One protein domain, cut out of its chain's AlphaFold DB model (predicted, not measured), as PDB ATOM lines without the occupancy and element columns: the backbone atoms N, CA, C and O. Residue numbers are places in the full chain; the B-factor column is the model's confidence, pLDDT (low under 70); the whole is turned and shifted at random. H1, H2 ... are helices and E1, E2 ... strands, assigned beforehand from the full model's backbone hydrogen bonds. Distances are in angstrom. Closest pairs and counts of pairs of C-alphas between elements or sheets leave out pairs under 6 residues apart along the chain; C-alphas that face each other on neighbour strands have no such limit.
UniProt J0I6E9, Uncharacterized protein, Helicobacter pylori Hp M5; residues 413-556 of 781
ATOM      1  N   TYR A 413     -14.294 -47.866  34.388       80.81
ATOM      2  CA  TYR A 413     -14.544 -48.211  35.793       80.81
ATOM      3  C   TYR A 413     -15.862 -47.582  36.251       80.81
ATOM      4  O   TYR A 413     -15.889 -46.573  36.959       80.81
ATOM      5  N   SER A 414     -16.972 -48.146  35.774       80.25
ATOM      6  CA  SER A 414     -18.320 -47.614  36.008       80.25
ATOM      7  C   SER A 414     -18.733 -47.591  37.481       80.25
ATOM      8  O   SER A 414     -19.641 -46.845  37.835       80.25
ATOM      9  N   GLU A 415     -18.073 -48.372  38.335       68.31
ATOM     10  CA  GLU A 415     -18.277 -48.375  39.786       68.31
ATOM     11  C   GLU A 415     -17.934 -47.030  40.456       68.31
ATOM     12  O   GLU A 415     -18.423 -46.759  41.548       68.31
ATOM     13  N   PHE A 416     -17.154 -46.168  39.790       73.31
ATOM     14  CA  PHE A 416     -16.817 -44.818  40.261       73.31
ATOM     15  C   PHE A 416     -17.630 -43.712  39.566       73.31
ATOM     16  O   PHE A 416     -17.255 -42.538  39.628       73.31
ATOM     17  N   LYS A 417     -18.733 -44.049  38.880       80.25
ATOM     18  CA  LYS A 417     -19.638 -43.033  38.321       80.25
ATOM     19  C   LYS A 417     -20.146 -42.125  39.449       80.25
ATOM     20  O   LYS A 417     -20.548 -42.615  40.500       80.25
ATOM     21  N   ASN A 418     -20.135 -40.812  39.222       75.81
ATOM     22  CA  ASN A 418     -20.457 -39.763  40.196       75.81
ATOM     23  C   ASN A 418     -19.560 -39.734  41.453       75.81
ATOM     24  O   ASN A 418     -19.805 -38.934  42.356       75.81
ATOM     25  N   ASP A 419     -18.506 -40.552  41.516       76.56
ATOM     26  CA  ASP A 419     -17.478 -40.506  42.553       76.56
ATOM     27  C   ASP A 419     -16.184 -39.939  41.967       76.56
ATOM     28  O   ASP A 419     -15.232 -40.654  41.654       76.56
ATOM     29  N   GLY A 420     -16.142 -38.616  41.822       79.75
ATOM     30  CA  GLY A 420     -15.005 -37.925  41.222       79.75
ATOM     31  C   GLY A 420     -13.670 -38.189  41.927       79.75
ATOM     32  O   GLY A 420     -12.631 -38.303  41.274       79.75
ATOM     33  N   LEU A 421     -13.673 -38.328  43.257       79.88
ATOM     34  CA  LEU A 421     -12.453 -38.597  44.022       79.88
ATOM     35  C   LEU A 421     -12.023 -40.064  43.894       79.88
ATOM     36  O   LEU A 421     -10.833 -40.338  43.709       79.88
ATOM     37  N   GLY A 422     -12.972 -41.002  43.953       73.12
ATOM     38  CA  GLY A 422     -12.721 -42.413  43.673       73.12
ATOM     39  C   GLY A 422     -12.227 -42.636  42.249       73.12
ATOM     40  O   GLY A 422     -11.244 -43.347  42.061       73.12
ATOM     41  N   ALA A 423     -12.793 -41.935  41.264       83.62
ATOM     42  CA  ALA A 423     -12.352 -41.962  39.873       83.62
ATOM     43  C   ALA A 423     -10.896 -41.492  39.722       83.62
ATOM     44  O   ALA A 423     -10.094 -42.162  39.068       83.62
ATOM     45  N   ILE A 424     -10.516 -40.382  40.373       87.56
ATOM     46  CA  ILE A 424      -9.123 -39.904  40.398       87.56
ATOM     47  C   ILE A 424      -8.209 -40.971  41.003       87.56
ATOM     48  O   ILE A 424      -7.200 -41.331  40.396       87.56
ATOM     49  N   ASN A 425      -8.559 -41.502  42.176       85.75
ATOM     50  CA  ASN A 425      -7.745 -42.508  42.857       85.75
ATOM     51  C   ASN A 425      -7.610 -43.785  42.026       85.75
ATOM     52  O   ASN A 425      -6.504 -44.317  41.901       85.75
ATOM     53  N   LYS A 426      -8.703 -44.236  41.401       88.81
ATOM     54  CA  LYS A 426      -8.707 -45.429  40.563       88.81
ATOM     55  C   LYS A 426      -7.789 -45.267  39.363       88.81
ATOM     56  O   LYS A 426      -6.979 -46.146  39.091       88.81
ATOM     57  N   LEU A 427      -7.859 -44.130  38.680       89.31
ATOM     58  CA  LEU A 427      -7.012 -43.862  37.521       89.31
ATOM     59  C   LEU A 427      -5.545 -43.637  37.910       89.31
ATOM     60  O   LEU A 427      -4.658 -44.030  37.157       89.31
ATOM     61  N   LEU A 428      -5.261 -43.074  39.091       88.38
ATOM     62  CA  LEU A 428      -3.899 -42.992  39.636       88.38
ATOM     63  C   LEU A 428      -3.308 -44.374  39.955       88.38
ATOM     64  O   LEU A 428      -2.102 -44.574  39.775       88.38
ATOM     65  N   GLU A 429      -4.139 -45.303  40.431       88.62
ATOM     66  CA  GLU A 429      -3.776 -46.695  40.714       88.62
ATOM     67  C   GLU A 429      -3.504 -47.463  39.412       88.62
ATOM     68  O   GLU A 429      -2.426 -48.030  39.229       88.62
ATOM     69  N   THR A 430      -4.467 -47.466  38.489       87.44
ATOM     70  CA  THR A 430      -4.429 -48.314  37.292       87.44
ATOM     71  C   THR A 430      -3.578 -47.730  36.173       87.44
ATOM     72  O   THR A 430      -3.074 -48.486  35.338       87.44
ATOM     73  N   LYS A 431      -3.422 -46.399  36.138       91.69
ATOM     74  CA  LYS A 431      -2.729 -45.638  35.087       91.69
ATOM     75  C   LYS A 431      -3.208 -45.982  33.671       91.69
ATOM     76  O   LYS A 431      -2.418 -46.007  32.727       91.69
ATOM     77  N   LYS A 432      -4.490 -46.321  33.537       90.62
ATOM     78  CA  LYS A 432      -5.194 -46.639  32.285       90.62
ATOM     79  C   LYS A 432      -6.697 -46.618  32.539       90.62
ATOM     80  O   LYS A 432      -7.108 -46.703  33.690       90.62
ATOM     81  N   GLY A 433      -7.504 -46.599  31.485       90.62
ATOM     82  CA  GLY A 433      -8.957 -46.606  31.622       90.62
ATOM     83  C   GLY A 433      -9.550 -45.205  31.741       90.62
ATOM     84  O   GLY A 433      -8.860 -44.180  31.637       90.62
ATOM     85  N   PHE A 434     -10.854 -45.183  31.974       92.31
ATOM     86  CA  PHE A 434     -11.632 -43.974  32.203       92.31
ATOM     87  C   PHE A 434     -12.823 -44.272  33.115       92.31
ATOM     88  O   PHE A 434     -13.130 -45.429  33.395       92.31
ATOM     89  N   VAL A 435     -13.478 -43.219  33.580       85.75
ATOM     90  CA  VAL A 435     -14.724 -43.280  34.337       85.75
ATOM     91  C   VAL A 435     -15.728 -42.384  33.628       85.75
ATOM     92  O   VAL A 435     -15.557 -41.163  33.585       85.75
ATOM     93  N   ALA A 436     -16.744 -43.006  33.029       85.81
ATOM     94  CA  ALA A 436     -17.841 -42.288  32.388       85.81
ATOM     95  C   ALA A 436     -18.716 -41.600  33.446       85.81
ATOM     96  O   ALA A 436     -19.153 -42.259  34.393       85.81
ATOM     97  N   GLY A 437     -18.983 -40.304  33.283       82.62
ATOM     98  CA  GLY A 437     -19.727 -39.507  34.262       82.62
ATOM     99  C   GLY A 437     -19.069 -39.515  35.641       82.62
ATOM    100  O   GLY A 437     -19.744 -39.692  36.649       82.62
ATOM    101  N   ALA A 438     -17.740 -39.389  35.698       85.81
ATOM    102  CA  ALA A 438     -17.002 -39.270  36.958       85.81
ATOM    103  C   ALA A 438     -17.472 -38.061  37.784       85.81
ATOM    104  O   ALA A 438     -17.496 -38.109  39.012       85.81
ATOM    105  N   PHE A 439     -17.860 -36.987  37.096       87.88
ATOM    106  CA  PHE A 439     -18.453 -35.796  37.687       87.88
ATOM    107  C   PHE A 439     -19.745 -35.435  36.958       87.88
ATOM    108  O   PHE A 439     -19.971 -35.858  35.826       87.88
ATOM    109  N   HIS A 440     -20.558 -34.595  37.591       85.69
ATOM    110  CA  HIS A 440     -21.768 -34.038  37.001       85.69
ATOM    111  C   HIS A 440     -21.840 -32.539  37.301       85.69
ATOM    112  O   HIS A 440     -21.527 -32.115  38.417       85.69
ATOM    113  N   LYS A 441     -22.247 -31.729  36.319       81.88
ATOM    114  CA  LYS A 441     -22.452 -30.284  36.501       81.88
ATOM    115  C   LYS A 441     -23.709 -29.830  35.772       81.88
ATOM    116  O   LYS A 441     -23.852 -30.035  34.565       81.88
ATOM    117  N   GLU A 442     -24.593 -29.161  36.506       73.88
ATOM    118  CA  GLU A 442     -25.813 -28.577  35.954       73.88
ATOM    119  C   GLU A 442     -25.476 -27.640  34.777       73.88
ATOM    120  O   GLU A 442     -24.587 -26.788  34.866       73.88
ATOM    121  N   GLY A 443     -26.130 -27.851  33.630       74.50
ATOM    122  CA  GLY A 443     -25.858 -27.123  32.382       74.50
ATOM    123  C   GLY A 443     -24.672 -27.634  31.542       74.50
ATOM    124  O   GLY A 443     -24.385 -27.051  30.491       74.50
ATOM    125  N   LEU A 444     -23.977 -28.695  31.968       76.44
ATOM    126  CA  LEU A 444     -22.982 -29.436  31.169       76.44
ATOM    127  C   LEU A 444     -23.306 -30.930  31.053       76.44
ATOM    128  O   LEU A 444     -22.963 -31.528  30.036       76.44
ATOM    129  N   GLY A 445     -23.986 -31.503  32.049       79.50
ATOM    130  CA  GLY A 445     -24.287 -32.932  32.119       79.50
ATOM    131  C   GLY A 445     -23.133 -33.738  32.716       79.50
ATOM    132  O   GLY A 445     -22.382 -33.236  33.559       79.50
ATOM    133  N   ASP A 446     -23.014 -34.993  32.282       84.06
ATOM    134  CA  ASP A 446     -21.976 -35.916  32.742       84.06
ATOM    135  C   ASP A 446     -20.595 -35.511  32.190       84.06
ATOM    136  O   ASP A 446     -20.412 -35.215  31.002       84.06
ATOM    137  N   ILE A 447     -19.605 -35.501  33.081       89.12
ATOM    138  CA  ILE A 447     -18.209 -35.186  32.789       89.12
ATOM    139  C   ILE A 447     -17.365 -36.437  33.058       89.12
ATOM    140  O   ILE A 447     -17.255 -36.922  34.185       89.12
ATOM    141  N   ASP A 448     -16.733 -36.940  32.010       91.38
ATOM    142  CA  ASP A 448     -15.851 -38.092  32.021       91.38
ATOM    143  C   ASP A 448     -14.449 -37.718  32.527       91.38
ATOM    144  O   ASP A 448     -13.876 -36.672  32.191       91.38
ATOM    145  N   LEU A 449     -13.849 -38.633  33.290       92.31
ATOM    146  CA  LEU A 449     -12.443 -38.562  33.677       92.31
ATOM    147  C   LEU A 449     -11.679 -39.705  33.015       92.31
ATOM    148  O   LEU A 449     -11.989 -40.875  33.220       92.31
ATOM    149  N   VAL A 450     -10.647 -39.376  32.247       92.56
ATOM    150  CA  VAL A 450      -9.812 -40.353  31.537       92.56
ATOM    151  C   VAL A 450      -8.375 -40.288  32.034       92.56
ATOM    152  O   VAL A 450      -7.863 -39.206  32.335       92.56
ATOM    153  N   TRP A 451      -7.689 -41.435  32.083       93.12
ATOM    154  CA  TRP A 451      -6.252 -41.441  32.363       93.12
ATOM    155  C   TRP A 451      -5.487 -40.615  31.324       93.12
ATOM    156  O   TRP A 451      -4.729 -39.714  31.668       93.12
ATOM    157  N   GLY A 452      -5.754 -40.870  30.047       89.38
ATOM    158  CA  GLY A 452      -5.253 -40.075  28.934       89.38
ATOM    159  C   GLY A 452      -3.772 -40.286  28.637       89.38
ATOM    160  O   GLY A 452      -3.221 -41.356  28.896       89.38
ATOM    161  N   THR A 453      -3.136 -39.283  28.030       86.62
ATOM    162  CA  THR A 453      -1.736 -39.365  27.584       86.62
ATOM    163  C   THR A 453      -0.963 -38.089  27.935       86.62
ATOM    164  O   THR A 453      -1.537 -37.000  27.856       86.62
ATOM    165  N   PRO A 454       0.325 -38.189  28.319       84.69
ATOM    166  CA  PRO A 454       1.202 -37.031  28.499       84.69
ATOM    167  C   PRO A 454       1.375 -36.219  27.208       84.69
ATOM    168  O   PRO A 454       1.070 -36.699  26.113       84.69
ATOM    169  N   LYS A 455       1.906 -34.998  27.320       82.62
ATOM    170  CA  LYS A 455       2.182 -34.165  26.138       82.62
ATOM    171  C   LYS A 455       3.460 -34.646  25.448       82.62
ATOM    172  O   LYS A 455       4.506 -34.751  26.085       82.62
ATOM    173  N   THR A 456       3.401 -34.881  24.141       79.75
ATOM    174  CA  THR A 456       4.564 -35.249  23.313       79.75
ATOM    175  C   THR A 456       4.818 -34.182  22.244       79.75
ATOM    176  O   THR A 456       4.129 -33.164  22.199       79.75
ATOM    177  N   LYS A 457       5.834 -34.373  21.390       75.19
ATOM    178  CA  LYS A 457       6.058 -33.483  20.235       75.19
ATOM    179  C   LYS A 457       4.907 -33.548  19.221       75.19
ATOM    180  O   LYS A 457       4.625 -32.543  18.582       75.19
ATOM    181  N   ASP A 458       4.226 -34.692  19.154       73.19
ATOM    182  CA  ASP A 458       3.198 -34.996  18.151       73.19
ATOM    183  C   ASP A 458       1.768 -35.015  18.735       73.19
ATOM    184  O   ASP A 458       0.802 -35.242  18.012       73.19
ATOM    185  N   SER A 459       1.609 -34.792  20.046       76.56
ATOM    186  CA  SER A 459       0.315 -34.794  20.742       76.56
ATOM    187  C   SER A 459       0.268 -33.738  21.840       76.56
ATOM    188  O   SER A 459       1.176 -33.640  22.668       76.56
ATOM    189  N   ASN A 460      -0.837 -32.993  21.911       72.44
ATOM    190  CA  ASN A 460      -1.061 -31.981  22.946       72.44
ATOM    191  C   ASN A 460      -1.201 -32.564  24.364       72.44
ATOM    192  O   ASN A 460      -1.097 -31.807  25.330       72.44
ATOM    193  N   GLY A 461      -1.355 -33.888  24.493       80.25
ATOM    194  CA  GLY A 461      -1.671 -34.556  25.754       80.25
ATOM    195  C   GLY A 461      -3.097 -34.245  26.218       80.25
ATOM    196  O   GLY A 461      -3.688 -33.236  25.841       80.25
ATOM    197  N   TYR A 462      -3.683 -35.140  27.006       85.88
ATOM    198  CA  TYR A 462      -5.016 -34.951  27.586       85.88
ATOM    199  C   TYR A 462      -5.206 -35.858  28.809       85.88
ATOM    200  O   TYR A 462      -4.455 -36.820  28.999       85.88
ATOM    201  N   GLY A 463      -6.236 -35.581  29.609       89.00
ATOM    202  CA  GLY A 463      -6.598 -36.397  30.764       89.00
ATOM    203  C   GLY A 463      -5.647 -36.254  31.952       89.00
ATOM    204  O   GLY A 463      -4.792 -35.364  32.014       89.00
ATOM    205  N   LEU A 464      -5.800 -37.156  32.917       92.12
ATOM    206  CA  LEU A 464      -5.102 -37.092  34.200       92.12
ATOM    207  C   LEU A 464      -3.572 -37.182  34.059       92.12
ATOM    208  O   LEU A 464      -2.848 -36.478  34.759       92.12
ATOM    209  N   ALA A 465      -3.076 -37.984  33.116       91.00
ATOM    210  CA  ALA A 465      -1.653 -38.136  32.825       91.00
ATOM    211  C   ALA A 465      -1.009 -36.817  32.366       91.00
ATOM    212  O   ALA A 465       0.085 -36.472  32.817       91.00
ATOM    213  N   HIS A 466      -1.699 -36.056  31.508       89.81
ATOM    214  CA  HIS A 466      -1.236 -34.741  31.067       89.81
ATOM    215  C   HIS A 466      -1.202 -33.730  32.217       89.81
ATOM    216  O   HIS A 466      -0.222 -33.001  32.385       89.81
ATOM    217  N   ILE A 467      -2.258 -33.712  33.036       91.75
ATOM    218  CA  ILE A 467      -2.360 -32.812  34.187       91.75
ATOM    219  C   ILE A 467      -1.219 -33.076  35.175       91.75
ATOM    220  O   ILE A 467      -0.534 -32.131  35.577       91.75
ATOM    221  N   LEU A 468      -0.978 -34.346  35.517       91.00
ATOM    222  CA  LEU A 468       0.117 -34.766  36.395       91.00
ATOM    223  C   LEU A 468       1.463 -34.238  35.892       91.00
ATOM    224  O   LEU A 468       2.183 -33.560  36.625       91.00
ATOM    225  N   GLU A 469       1.778 -34.486  34.621       89.81
ATOM    226  CA  GLU A 469       3.040 -34.056  34.021       89.81
ATOM    227  C   GLU A 469       3.204 -32.527  34.061       89.81
ATOM    228  O   GLU A 469       4.268 -32.016  34.429       89.81
ATOM    229  N   LYS A 470       2.151 -31.782  33.698       88.06
ATOM    230  CA  LYS A 470       2.176 -30.313  33.649       88.06
ATOM    231  C   LYS A 470       2.405 -29.719  35.043       88.06
ATOM    232  O   LYS A 470       3.255 -28.835  35.182       88.06
ATOM    233  N   ARG A 471       1.708 -30.225  36.068       88.25
ATOM    234  CA  ARG A 471       1.830 -29.734  37.452       88.25
ATOM    235  C   ARG A 471       3.153 -30.133  38.098       88.25
ATOM    236  O   ARG A 471       3.807 -29.278  38.689       88.25
ATOM    237  N   GLU A 472       3.627 -31.361  37.889       89.31
ATOM    238  CA  GLU A 472       4.948 -31.776  38.374       89.31
ATOM    239  C   GLU A 472       6.065 -30.899  37.788       89.31
ATOM    240  O   GLU A 472       6.958 -30.466  38.517       89.31
ATOM    241  N   LYS A 473       6.015 -30.577  36.485       88.06
ATOM    242  CA  LYS A 473       6.986 -29.666  35.849       88.06
ATOM    243  C   LYS A 473       6.895 -28.237  36.380       88.06
ATOM    244  O   LYS A 473       7.903 -27.534  36.389       88.06
ATOM    245  N   GLN A 474       5.711 -27.771  36.764       83.69
ATOM    246  CA  GLN A 474       5.545 -26.434  37.331       83.69
ATOM    247  C   GLN A 474       6.119 -26.359  38.748       83.69
ATOM    248  O   GLN A 474       6.937 -25.487  39.011       83.69
ATOM    249  N   TYR A 475       5.822 -27.332  39.612       85.31
ATOM    250  CA  TYR A 475       6.413 -27.400  40.952       85.31
ATOM    251  C   TYR A 475       7.941 -27.522  40.932       85.31
ATOM    252  O   TYR A 475       8.620 -26.891  41.735       85.31
ATOM    253  N   LYS A 476       8.511 -28.267  39.978       85.19
ATOM    254  CA  LYS A 476       9.973 -28.311  39.802       85.19
ATOM    255  C   LYS A 476      10.558 -26.952  39.416       85.19
ATOM    256  O   LYS A 476      11.618 -26.594  39.914       85.19
ATOM    257  N   ARG A 477       9.865 -26.176  38.571       84.44
ATOM    258  CA  ARG A 477      10.260 -24.793  38.238       84.44
ATOM    259  C   ARG A 477      10.175 -23.853  39.444       84.44
ATOM    260  O   ARG A 477      10.951 -22.910  39.515       84.44
ATOM    261  N   LEU A 478       9.288 -24.146  40.394       80.56
ATOM    262  CA  LEU A 478       9.181 -23.446  41.678       80.56
ATOM    263  C   LEU A 478      10.228 -23.906  42.717       80.56
ATOM    264  O   LEU A 478      10.317 -23.319  43.789       80.56
ATOM    265  N   GLY A 479      11.067 -24.900  42.395       82.38
ATOM    266  CA  GLY A 479      12.192 -25.334  43.231       82.38
ATOM    267  C   GLY A 479      11.949 -26.599  44.060       82.38
ATOM    268  O   GLY A 479      12.797 -26.952  44.881       82.38
ATOM    269  N   LEU A 480      10.829 -27.306  43.863       82.81
ATOM    270  CA  LEU A 480      10.543 -28.557  44.577       82.81
ATOM    271  C   LEU A 480      11.349 -29.735  44.014       82.81
ATOM    272  O   LEU A 480      11.559 -29.862  42.804       82.81
ATOM    273  N   THR A 481      11.716 -30.669  44.897       85.25
ATOM    274  CA  THR A 481      12.291 -31.959  44.487       85.25
ATOM    275  C   THR A 481      11.270 -32.812  43.728       85.25
ATOM    276  O   THR A 481      10.056 -32.605  43.810       85.25
ATOM    277  N   ASN A 482      11.749 -33.831  43.009       81.62
ATOM    278  CA  ASN A 482      10.884 -34.747  42.257       81.62
ATOM    279  C   ASN A 482       9.805 -35.416  43.131       81.62
ATOM    280  O   ASN A 482       8.673 -35.580  42.677       81.62
ATOM    281  N   GLU A 483      10.135 -35.806  44.364       80.94
ATOM    282  CA  GLU A 483       9.190 -36.463  45.276       80.94
ATOM    283  C   GLU A 483       8.168 -35.481  45.849       80.94
ATOM    284  O   GLU A 483       6.968 -35.765  45.855       80.94
ATOM    285  N   GLN A 484       8.622 -34.293  46.253       78.69
ATOM    286  CA  GLN A 484       7.742 -33.231  46.738       78.69
ATOM    287  C   GLN A 484       6.765 -32.782  45.650       78.69
ATOM    288  O   GLN A 484       5.569 -32.682  45.917       78.69
ATOM    289  N   ALA A 485       7.238 -32.590  44.415       82.12
ATOM    290  CA  ALA A 485       6.400 -32.219  43.278       82.12
ATOM    291  C   ALA A 485       5.318 -33.274  42.999       82.12
ATOM    292  O   ALA A 485       4.153 -32.923  42.813       82.12
ATOM    293  N   LYS A 486       5.667 -34.568  43.041       83.50
ATOM    294  CA  LYS A 486       4.706 -35.677  42.891       83.50
ATOM    295  C   LYS A 486       3.663 -35.688  44.004       83.50
ATOM    296  O   LYS A 486       2.470 -35.794  43.725       83.50
ATOM    297  N   LYS A 487       4.098 -35.569  45.263       82.25
ATOM    298  CA  LYS A 487       3.201 -35.554  46.429       82.25
ATOM    299  C   LYS A 487       2.240 -34.365  46.366       82.25
ATOM    300  O   LYS A 487       1.034 -34.557  46.473       82.25
ATOM    301  N   ARG A 488       2.759 -33.161  46.116       79.38
ATOM    302  CA  ARG A 488       1.961 -31.933  45.988       79.38
ATOM    303  C   ARG A 488       0.984 -31.996  44.827       79.38
ATOM    304  O   ARG A 488      -0.171 -31.637  45.002       79.38
ATOM    305  N   THR A 489       1.412 -32.525  43.684       83.56
ATOM    306  CA  THR A 489       0.525 -32.697  42.531       83.56
ATOM    307  C   THR A 489      -0.645 -33.626  42.858       83.56
ATOM    308  O   THR A 489      -1.782 -33.301  42.531       83.56
ATOM    309  N   LYS A 490      -0.406 -34.749  43.549       83.31
ATOM    310  CA  LYS A 490      -1.488 -35.657  43.972       83.31
ATOM    311  C   LYS A 490      -2.473 -35.001  44.939       83.31
ATOM    312  O   LYS A 490      -3.668 -35.226  44.805       83.31
ATOM    313  N   GLU A 491      -1.991 -34.203  45.889       80.50
ATOM    314  CA  GLU A 491      -2.867 -33.444  46.794       80.50
ATOM    315  C   GLU A 491      -3.676 -32.384  46.042       80.50
ATOM    316  O   GLU A 491      -4.877 -32.255  46.254       80.50
ATOM    317  N   LEU A 492      -3.041 -31.684  45.101       82.81
ATOM    318  CA  LEU A 492      -3.680 -30.665  44.276       82.81
ATOM    319  C   LEU A 492      -4.831 -31.246  43.429       82.81
ATOM    320  O   LEU A 492      -5.890 -30.632  43.334       82.81
ATOM    321  N   LEU A 493      -4.670 -32.449  42.865       84.81
ATOM    322  CA  LEU A 493      -5.729 -33.120  42.095       84.81
ATOM    323  C   LEU A 493      -7.012 -33.359  42.905       84.81
ATOM    324  O   LEU A 493      -8.094 -33.390  42.324       84.81
ATOM    325  N   LYS A 494      -6.921 -33.483  44.237       84.75
ATOM    326  CA  LYS A 494      -8.096 -33.653  45.108       84.75
ATOM    327  C   LYS A 494      -9.005 -32.421  45.136       84.75
ATOM    328  O   LYS A 494     -10.111 -32.521  45.654       84.75
ATOM    329  N   GLN A 495      -8.570 -31.293  44.571       84.25
ATOM    330  CA  GLN A 495      -9.382 -30.081  44.434       84.25
ATOM    331  C   GLN A 495     -10.252 -30.076  43.168       84.25
ATOM    332  O   GLN A 495     -11.208 -29.311  43.105       84.25
ATOM    333  N   ILE A 496      -9.985 -30.944  42.179       87.62
ATOM    334  CA  ILE A 496     -10.796 -31.041  40.949       87.62
ATOM    335  C   ILE A 496     -12.302 -31.197  41.246       87.62
ATOM    336  O   ILE A 496     -13.075 -30.438  40.659       87.62
ATOM    337  N   PRO A 497     -12.746 -32.102  42.150       85.50
ATOM    338  CA  PRO A 497     -14.164 -32.223  42.489       85.50
ATOM    339  C   PRO A 497     -14.773 -30.905  42.984       85.50
ATOM    340  O   PRO A 497     -15.845 -30.516  42.532       85.50
ATOM    341  N   GLU A 498     -14.068 -30.186  43.864       84.19
ATOM    342  CA  GLU A 498     -14.545 -28.917  44.418       84.19
ATOM    343  C   GLU A 498     -14.634 -27.817  43.358       84.19
ATOM    344  O   GLU A 498     -15.609 -27.066  43.338       84.19
ATOM    345  N   VAL A 499     -13.652 -27.736  42.456       86.19
ATOM    346  CA  VAL A 499     -13.664 -26.750  41.369       86.19
ATOM    347  C   VAL A 499     -14.822 -27.018  40.414       86.19
ATOM    348  O   VAL A 499     -15.514 -26.077  40.049       86.19
ATOM    349  N   ILE A 500     -15.089 -28.276  40.048       87.06
ATOM    350  CA  ILE A 500     -16.225 -28.621  39.177       87.06
ATOM    351  C   ILE A 500     -17.559 -28.292  39.856       87.06
ATOM    352  O   ILE A 500     -18.449 -27.715  39.230       87.06
ATOM    353  N   GLU A 501     -17.689 -28.619  41.141       82.88
ATOM    354  CA  GLU A 501     -18.910 -28.411  41.919       82.88
ATOM    355  C   GLU A 501     -19.210 -26.919  42.124       82.88
ATOM    356  O   GLU A 501     -20.268 -26.432  41.713       82.88
ATOM    357  N   LYS A 502     -18.266 -26.177  42.714       83.12
ATOM    358  CA  LYS A 502     -18.454 -24.780  43.143       83.12
ATOM    359  C   LYS A 502     -18.058 -23.748  42.101       83.12
ATOM    360  O   LYS A 502     -18.381 -22.570  42.252       83.12
ATOM    361  N   GLY A 503     -17.306 -24.152  41.088       83.75
ATOM    362  CA  GLY A 503     -16.793 -23.224  40.105       83.75
ATOM    363  C   GLY A 503     -17.871 -22.688  39.181       83.75
ATOM    364  O   GLY A 503     -18.916 -23.308  38.933       83.75
ATOM    365  N   ILE A 504     -17.582 -21.500  38.668       84.31
ATOM    366  CA  ILE A 504     -18.402 -20.821  37.678       84.31
ATOM    367  C   ILE A 504     -17.957 -21.326  36.311       84.31
ATOM    368  O   ILE A 504     -16.770 -21.302  35.982       84.31
ATOM    369  N   LYS A 505     -18.927 -21.816  35.538       83.50
ATOM    370  CA  LYS A 505     -18.728 -22.211  34.148       83.50
ATOM    371  C   LYS A 505     -18.564 -20.955  33.297       83.50
ATOM    372  O   LYS A 505     -19.456 -20.112  33.279       83.50
ATOM    373  N   ASP A 506     -17.471 -20.897  32.556       80.56
ATOM    374  CA  ASP A 506     -17.272 -19.975  31.450       80.56
ATOM    375  C   ASP A 506     -17.317 -20.739  30.119       80.56
ATOM    376  O   ASP A 506     -16.855 -21.884  30.013       80.56
ATOM    377  N   ASN A 507     -17.932 -20.124  29.111       67.00
ATOM    378  CA  ASN A 507     -18.080 -20.718  27.785       67.00
ATOM    379  C   ASN A 507     -16.920 -20.271  26.896       67.00
ATOM    380  O   ASN A 507     -17.017 -19.275  26.178       67.00
ATOM    381  N   ASP A 508     -15.849 -21.055  26.900       61.66
ATOM    382  CA  ASP A 508     -14.729 -20.861  25.988       61.66
ATOM    383  C   ASP A 508     -15.024 -21.567  24.656       61.66
ATOM    384  O   ASP A 508     -14.704 -22.733  24.496       61.66
ATOM    385  N   TYR A 509     -15.631 -20.851  23.699       66.75
ATOM    386  CA  TYR A 509     -15.901 -21.275  22.308       66.75
ATOM    387  C   TYR A 509     -16.562 -22.669  22.116       66.75
ATOM    388  O   TYR A 509     -16.882 -23.410  23.041       66.75
ATOM    389  N   ILE A 510     -16.930 -23.006  20.873       67.69
ATOM    390  CA  ILE A 510     -17.757 -24.192  20.595       67.69
ATOM    391  C   ILE A 510     -16.979 -25.473  20.933       67.69
ATOM    392  O   ILE A 510     -15.977 -25.782  20.296       67.69
ATOM    393  N   GLY A 511     -17.488 -26.241  21.898       72.25
ATOM    394  CA  GLY A 511     -16.972 -27.562  22.261       72.25
ATOM    395  C   GLY A 511     -15.928 -27.582  23.380       72.25
ATOM    396  O   GLY A 511     -15.427 -28.654  23.726       72.25
ATOM    397  N   HIS A 512     -15.632 -26.432  23.982       82.44
ATOM    398  CA  HIS A 512     -14.819 -26.329  25.187       82.44
ATOM    399  C   HIS A 512     -15.586 -25.577  26.278       82.44
ATOM    400  O   HIS A 512     -16.472 -24.767  26.015       82.44
ATOM    401  N   ALA A 513     -15.303 -25.915  27.530       85.94
ATOM    402  CA  ALA A 513     -15.863 -25.225  28.682       85.94
ATOM    403  C   ALA A 513     -14.795 -25.146  29.764       85.94
ATOM    404  O   ALA A 513     -14.050 -26.104  29.962       85.94
ATOM    405  N   THR A 514     -14.744 -24.037  30.486       88.44
ATOM    406  CA  THR A 514     -13.806 -23.872  31.595       88.44
ATOM    407  C   THR A 514     -14.594 -23.641  32.866       88.44
ATOM    408  O   THR A 514     -15.547 -22.869  32.884       88.44
ATOM    409  N   ILE A 515     -14.224 -24.319  33.946       88.12
ATOM    410  CA  ILE A 515     -14.827 -24.103  35.259       88.12
ATOM    411  C   ILE A 515     -13.783 -23.459  36.164       88.12
ATOM    412  O   ILE A 515     -12.727 -24.049  36.386       88.12
ATOM    413  N   ARG A 516     -14.071 -22.263  36.691       87.56
ATOM    414  CA  ARG A 516     -13.136 -21.499  37.535       87.56
ATOM    415  C   ARG A 516     -13.612 -21.402  38.981       87.56
ATOM    416  O   ARG A 516     -14.759 -21.038  39.237       87.56
ATOM    417  N   HIS A 517     -12.720 -21.674  39.929       83.88
ATOM    418  CA  HIS A 517     -12.955 -21.510  41.366       83.88
ATOM    419  C   HIS A 517     -11.638 -21.200  42.091       83.88
ATOM    420  O   HIS A 517     -10.660 -21.911  41.892       83.88
ATOM    421  N   ASN A 518     -11.595 -20.161  42.932       78.50
ATOM    422  CA  ASN A 518     -10.432 -19.805  43.770       78.50
ATOM    423  C   ASN A 518      -9.076 -19.735  43.026       78.50
ATOM    424  O   ASN A 518      -8.063 -20.224  43.518       78.50
ATOM    425  N   GLY A 519      -9.049 -19.149  41.821       77.81
ATOM    426  CA  GLY A 519      -7.821 -19.052  41.010       77.81
ATOM    427  C   GLY A 519      -7.351 -20.385  40.408       77.81
ATOM    428  O   GLY A 519      -6.196 -20.512  39.994       77.81
ATOM    429  N   ILE A 520      -8.239 -21.381  40.381       85.81
ATOM    430  CA  ILE A 520      -8.046 -22.694  39.771       85.81
ATOM    431  C   ILE A 520      -9.063 -22.863  38.644       85.81
ATOM    432  O   ILE A 520     -10.227 -22.488  38.783       85.81
ATOM    433  N   GLU A 521      -8.627 -23.452  37.538       88.81
ATOM    434  CA  GLU A 521      -9.416 -23.648  36.328       88.81
ATOM    435  C   GLU A 521      -9.400 -25.121  35.907       88.81
ATOM    436  O   GLU A 521      -8.343 -25.742  35.797       88.81
ATOM    437  N   VAL A 522     -10.570 -25.697  35.646       90.44
ATOM    438  CA  VAL A 522     -10.727 -27.023  35.036       90.44
ATOM    439  C   VAL A 522     -11.170 -26.820  33.593       90.44
ATOM    440  O   VAL A 522     -12.276 -26.338  33.354       90.44
ATOM    441  N   GLY A 523     -10.326 -27.203  32.636       89.12
ATOM    442  CA  GLY A 523     -10.668 -27.174  31.218       89.12
ATOM    443  C   GLY A 523     -11.332 -28.474  30.780       89.12
ATOM    444  O   GLY A 523     -10.810 -29.577  30.986       89.12
ATOM    445  N   LEU A 524     -12.479 -28.339  30.133       90.06
ATOM    446  CA  LEU A 524     -13.315 -29.411  29.618       90.06
ATOM    447  C   LEU A 524     -13.373 -29.339  28.093       90.06
ATOM    448  O   LEU A 524     -13.367 -28.258  27.505       90.06
ATOM    449  N   SER A 525     -13.482 -30.495  27.448       86.50
ATOM    450  CA  SER A 525     -13.762 -30.574  26.014       86.50
ATOM    451  C   SER A 525     -14.858 -31.590  25.740       86.50
ATOM    452  O   SER A 525     -14.841 -32.682  26.302       86.50
ATOM    453  N   SER A 526     -15.793 -31.248  24.860       83.06
ATOM    454  CA  SER A 526     -16.772 -32.189  24.306       83.06
ATOM    455  C   SER A 526     -16.236 -32.917  23.071       83.06
ATOM    456  O   SER A 526     -16.991 -33.558  22.339       83.06
ATOM    457  N   GLN A 527     -14.932 -32.821  22.800       79.44
ATOM    458  CA  GLN A 527     -14.275 -33.461  21.670       79.44
ATOM    459  C   GLN A 527     -12.949 -34.087  22.103       79.44
ATOM    460  O   GLN A 527     -12.261 -33.624  23.013       79.44
ATOM    461  N   LYS A 528     -12.550 -35.145  21.401       71.62
ATOM    462  CA  LYS A 528     -11.182 -35.644  21.422       71.62
ATOM    463  C   LYS A 528     -10.605 -35.591  20.015       71.62
ATOM    464  O   LYS A 528     -10.948 -36.411  19.166       71.62
ATOM    465  N   GLY A 529      -9.714 -34.631  19.767       69.06
ATOM    466  CA  GLY A 529      -9.257 -34.345  18.406       69.06
ATOM    467  C   GLY A 529     -10.457 -33.985  17.529       69.06
ATOM    468  O   GLY A 529     -11.204 -33.080  17.872       69.06
ATOM    469  N   ASN A 530     -10.683 -34.747  16.457       63.19
ATOM    470  CA  ASN A 530     -11.828 -34.557  15.560       63.19
ATOM    471  C   ASN A 530     -13.051 -35.422  15.925       63.19
ATOM    472  O   ASN A 530     -14.013 -35.464  15.160       63.19
ATOM    473  N   THR A 531     -13.021 -36.153  17.046       65.69
ATOM    474  CA  THR A 531     -14.100 -37.061  17.460       65.69
ATOM    475  C   THR A 531     -14.986 -36.398  18.521       65.69
ATOM    476  O   THR A 531     -14.508 -36.161  19.631       65.69
ATOM    477  N   PRO A 532     -16.269 -36.113  18.231       71.88
ATOM    478  CA  PRO A 532     -17.204 -35.593  19.226       71.88
ATOM    479  C   PRO A 532     -17.516 -36.625  20.314       71.88
ATOM    480  O   PRO A 532     -17.849 -37.772  20.016       71.88
ATOM    481  N   LEU A 533     -17.468 -36.196  21.572       71.38
ATOM    482  CA  LEU A 533     -17.951 -36.946  22.726       71.38
ATOM    483  C   LEU A 533     -19.454 -36.668  22.846       71.38
ATOM    484  O   LEU A 533     -19.883 -35.608  23.298       71.38
ATOM    485  N   LYS A 534     -20.277 -37.588  22.332       65.31
ATOM    486  CA  LYS A 534     -21.741 -37.431  22.273       65.31
ATOM    487  C   LYS A 534     -22.319 -37.245  23.681       65.31
ATOM    488  O   LYS A 534     -22.416 -38.222  24.408       65.31
ATOM    489  N   ASN A 535     -22.744 -36.022  24.012       63.56
ATOM    490  CA  ASN A 535     -23.377 -35.613  25.279       63.56
ATOM    491  C   ASN A 535     -22.498 -35.720  26.539       63.56
ATOM    492  O   ASN A 535     -23.032 -35.768  27.642       63.56
ATOM    493  N   HIS A 536     -21.174 -35.770  26.385       70.44
ATOM    494  CA  HIS A 536     -20.240 -35.886  27.506       70.44
ATOM    495  C   HIS A 536     -19.113 -34.861  27.358       70.44
ATOM    496  O   HIS A 536     -18.631 -34.606  26.250       70.44
ATOM    497  N   TYR A 537     -18.668 -34.289  28.474       85.12
ATOM    498  CA  TYR A 537     -17.438 -33.495  28.532       85.12
ATOM    499  C   TYR A 537     -16.314 -34.328  29.134       85.12
ATOM    500  O   TYR A 537     -16.544 -35.117  30.033       85.12
ATOM    501  N   MET A 538     -15.082 -34.131  28.689       87.94
ATOM    502  CA  MET A 538     -13.901 -34.774  29.260       87.94
ATOM    503  C   MET A 538     -12.994 -33.728  29.895       87.94
ATOM    504  O   MET A 538     -12.723 -32.688  29.289       87.94
ATOM    505  N   ILE A 539     -12.454 -34.029  31.079       89.69
ATOM    506  CA  ILE A 539     -11.419 -33.189  31.693       89.69
ATOM    507  C   ILE A 539     -10.130 -33.268  30.870       89.69
ATOM    508  O   ILE A 539      -9.524 -34.331  30.713       89.69
ATOM    509  N   THR A 540      -9.695 -32.118  30.359       84.69
ATOM    510  CA  THR A 540      -8.508 -31.987  29.500       84.69
ATOM    511  C   THR A 540      -7.372 -31.243  30.183       84.69
ATOM    512  O   THR A 540      -6.209 -31.592  29.970       84.69
ATOM    513  N   SER A 541      -7.684 -30.265  31.034       83.38
ATOM    514  CA  SER A 541      -6.691 -29.484  31.762       83.38
ATOM    515  C   SER A 541      -7.147 -29.160  33.183       83.38
ATOM    516  O   SER A 541      -8.330 -29.157  33.513       83.38
ATOM    517  N   PHE A 542      -6.160 -28.896  34.031       88.25
ATOM    518  CA  PHE A 542      -6.348 -28.372  35.373       88.25
ATOM    519  C   PHE A 542      -5.240 -27.355  35.612       88.25
ATOM    520  O   PHE A 542      -4.056 -27.716  35.571       88.25
ATOM    521  N   GLU A 543      -5.607 -26.087  35.737       81.56
ATOM    522  CA  GLU A 543      -4.716 -24.933  35.793       81.56
ATOM    523  C   GLU A 543      -4.891 -24.167  37.092       81.56
ATOM    524  O   GLU A 543      -5.949 -24.168  37.699       81.56
ATOM    525  N   THR A 544      -3.810 -23.569  37.564       74.94
ATOM    526  CA  THR A 544      -3.790 -22.800  38.802       74.94
ATOM    527  C   THR A 544      -2.689 -21.759  38.675       74.94
ATOM    528  O   THR A 544      -1.629 -22.044  38.096       74.94
ATOM    529  N   ASP A 545      -2.983 -20.551  39.147       70.19
ATOM    530  CA  ASP A 545      -2.060 -19.418  39.135       70.19
ATOM    531  C   ASP A 545      -0.777 -19.757  39.926       70.19
ATOM    532  O   ASP A 545      -0.823 -20.396  40.980       70.19
ATOM    533  N   GLU A 546       0.385 -19.319  39.433       65.94
ATOM    534  CA  GLU A 546       1.656 -19.445  40.154       65.94
ATOM    535  C   GLU A 546       1.608 -18.794  41.540       65.94
ATOM    536  O   GLU A 546       2.258 -19.291  42.463       65.94
ATOM    537  N   LYS A 547       0.817 -17.731  41.717       65.50
ATOM    538  CA  LYS A 547       0.600 -17.110  43.027       65.50
ATOM    539  C   LYS A 547      -0.137 -18.051  43.985       65.50
ATOM    540  O   LYS A 547       0.315 -18.231  45.112       65.50
ATOM    541  N   VAL A 548      -1.193 -18.719  43.515       62.16
ATOM    542  CA  VAL A 548      -1.957 -19.712  44.296       62.16
ATOM    543  C   VAL A 548      -1.088 -20.928  44.616       62.16
ATOM    544  O   VAL A 548      -1.119 -21.433  45.733       62.16
ATOM    545  N   LEU A 549      -0.233 -21.366  43.689       64.75
ATOM    546  CA  LEU A 549       0.726 -22.443  43.948       64.75
ATOM    547  C   LEU A 549       1.736 -22.094  45.051       64.75
ATOM    548  O   LEU A 549       2.033 -22.963  45.868       64.75
ATOM    549  N   ARG A 550       2.218 -20.844  45.102       61.34
ATOM    550  CA  ARG A 550       3.122 -20.335  46.154       61.34
ATOM    551  C   ARG A 550       2.405 -20.086  47.487       61.34
ATOM    552  O   ARG A 550       2.976 -20.331  48.542       61.34
ATOM    553  N   GLU A 551       1.146 -19.658  47.471       56.50
ATOM    554  CA  GLU A 551       0.316 -19.568  48.685       56.50
ATOM    555  C   GLU A 551      -0.023 -20.970  49.238       56.50
ATOM    556  O   GLU A 551      -0.020 -21.200  50.446       56.50
ATOM    557  N   LEU A 552      -0.204 -21.969  48.370       49.22
ATOM    558  CA  LEU A 552      -0.335 -23.378  48.768       49.22
ATOM    559  C   LEU A 552       0.994 -23.993  49.266       49.22
ATOM    560  O   LEU A 552       0.969 -24.999  49.988       49.22
ATOM    561  N   GLU A 553       2.154 -23.415  48.922       48.84
ATOM    562  CA  GLU A 553       3.447 -23.752  49.546       48.84
ATOM    563  C   GLU A 553       3.487 -23.290  51.009       48.84
ATOM    564  O   GLU A 553       3.933 -24.058  51.863       48.84
ATOM    565  N   THR A 554       2.969 -22.096  51.319       45.22
ATOM    566  CA  THR A 554       2.974 -21.530  52.680       45.22
ATOM    567  C   THR A 554       1.863 -22.070  53.582       45.22
ATOM    568  O   THR A 554       2.084 -22.198  54.783       45.22
ATOM    569  N   ILE A 555       0.705 -22.462  53.035       42.44
ATOM    570  CA  ILE A 555      -0.419 -23.025  53.817       42.44
ATOM    571  C   ILE A 555      -0.166 -24.492  54.227       42.44
ATOM    572  O   ILE A 555      -0.772 -24.998  55.170       42.44
ATOM    573  N   GLY A 556       0.765 -25.185  53.563       35.69
ATOM    574  CA  GLY A 556       1.116 -26.573  53.867       35.69
ATOM    575  C   GLY A 556       2.533 -26.734  54.409       35.69
ATOM    576  O   GLY A 556       3.363 -27.329  53.722       35.69
TER     577      GLY A 556
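AT A GLANCE: This is residues 413 to 556 of the 781 residues of an uncharacterized protein of Helicobacter pylori Hp M5 (UniProt J0I6E9). A strongly twisted sheet of six strands curls like part of a barrel round the short helix H4, with H1 over E1 and E2 on the same face. H2 and H3 pack together beyond the strands, H2 beside E6 on the opposite face, and H5 follows E6 near both of them. The printed part has 144 residues, with five named helices and six named strands in the order H1 E1 E2 H2 H3 H4 E3 E4 E5 E6 H5, and the class is mixed, helices and strands. The mixed sheet runs E1 E2 E6 E5 E4 E3. The whole is compact, with a radius of gyration of the C-alphas of 14.6 A and spans of 42 by 32 by 30 A.

IN THESE COORDINATES: H1, residues 420 to 430, begins at C-alpha 420 at (-15.005, -37.925, 41.222) and is 15.3 A long. E1, residues 434 to 441, measures 18.0 A, and E2, residues 445 to 450, measures 16.3 A. H2, the longest helix by residues, holds residues 463 to 477 and measures 21.8 A from C-alpha 463 at (-6.598, -36.397, 30.764). H3, residues 482 to 493, is 16.7 A long, and H4, residues 496 to 502, is 10.1 A long. E3 is short, residues 504 to 506, at 6.4 A. E4, residues 512 to 517, measures 17.0 A, and E5, residues 520 to 525, measures 16.9 A. E6, residues 537 to 544, measures 20.2 A. H5, residues 546 to 555, is 14.3 A long and ends at C-alpha 555 at (-0.419, -23.025, 53.817).

HOW THE PARTS SIT: E1 and E2 form an antiparallel hairpin, with N 435 and O 449 2.8 A apart, within hydrogen-bond range. E2 and E6 are parallel, with N 448 and O 537 at 2.7 A. E6 bends by 55 degrees at residue 540, and its pairing is staggered: residues 537 to 538 pair with E2 and residues 538 to 544 with E5. E3, E4, E5 and E6 make a meander, each strand the antiparallel neighbour of the one before. In it N 543 and O 521 of E6 and E5 are 2.8 A apart, N 522 and O 515 of E5 and E4 2.8 A, and N 506 and O 514 of E3 and E4 2.8 A. E1 and E3 are the edge strands. The sheet curls round H4, whose Val 499 has its C-alpha 5.3 A from that of His 517 in E4, the closest of the two elements. H1 is on the same face at a height over the sheet of 9.1 A, over E1 and E2, and runs along the strands at 16 degrees to E1 on the local plane. H2 is on the opposite face, over none of the strands, and the closest C-alphas of H2 and E6, those of Gly 463 and Thr 540, are 5.0 A apart. H3 touches H2 at a steep tilt of 50 degrees, opposite ways, closest at the C-alphas of Glu 472 and Ala 485, 5.1 A. H3 and H5 are not on the sheet. H5 is near H2, with 7 pairs of C-alphas within 10 A, and near H3, with 5. H4 and H5 are apart. In H1, H2, H3, H4 and H5 every O i to N i+4 pair is within hydrogen-bond range.

THE WHOLE: The C-alphas farthest apart, those of Lys 534 and Thr 554, are 42.3 A apart. The printed part has no cut. The links E2 to H2, residues 451 to 462, and E5 to E6, 11 residues, are long; the others are tight. Within the second, residues 527 to 528 pair antiparallel with residues 531 to 532. The mean pLDDT of the printed part is 80.3, and 21 residues are under 70, among them residues 507 to 510 and 546 to 556; H5 has a mean of 56.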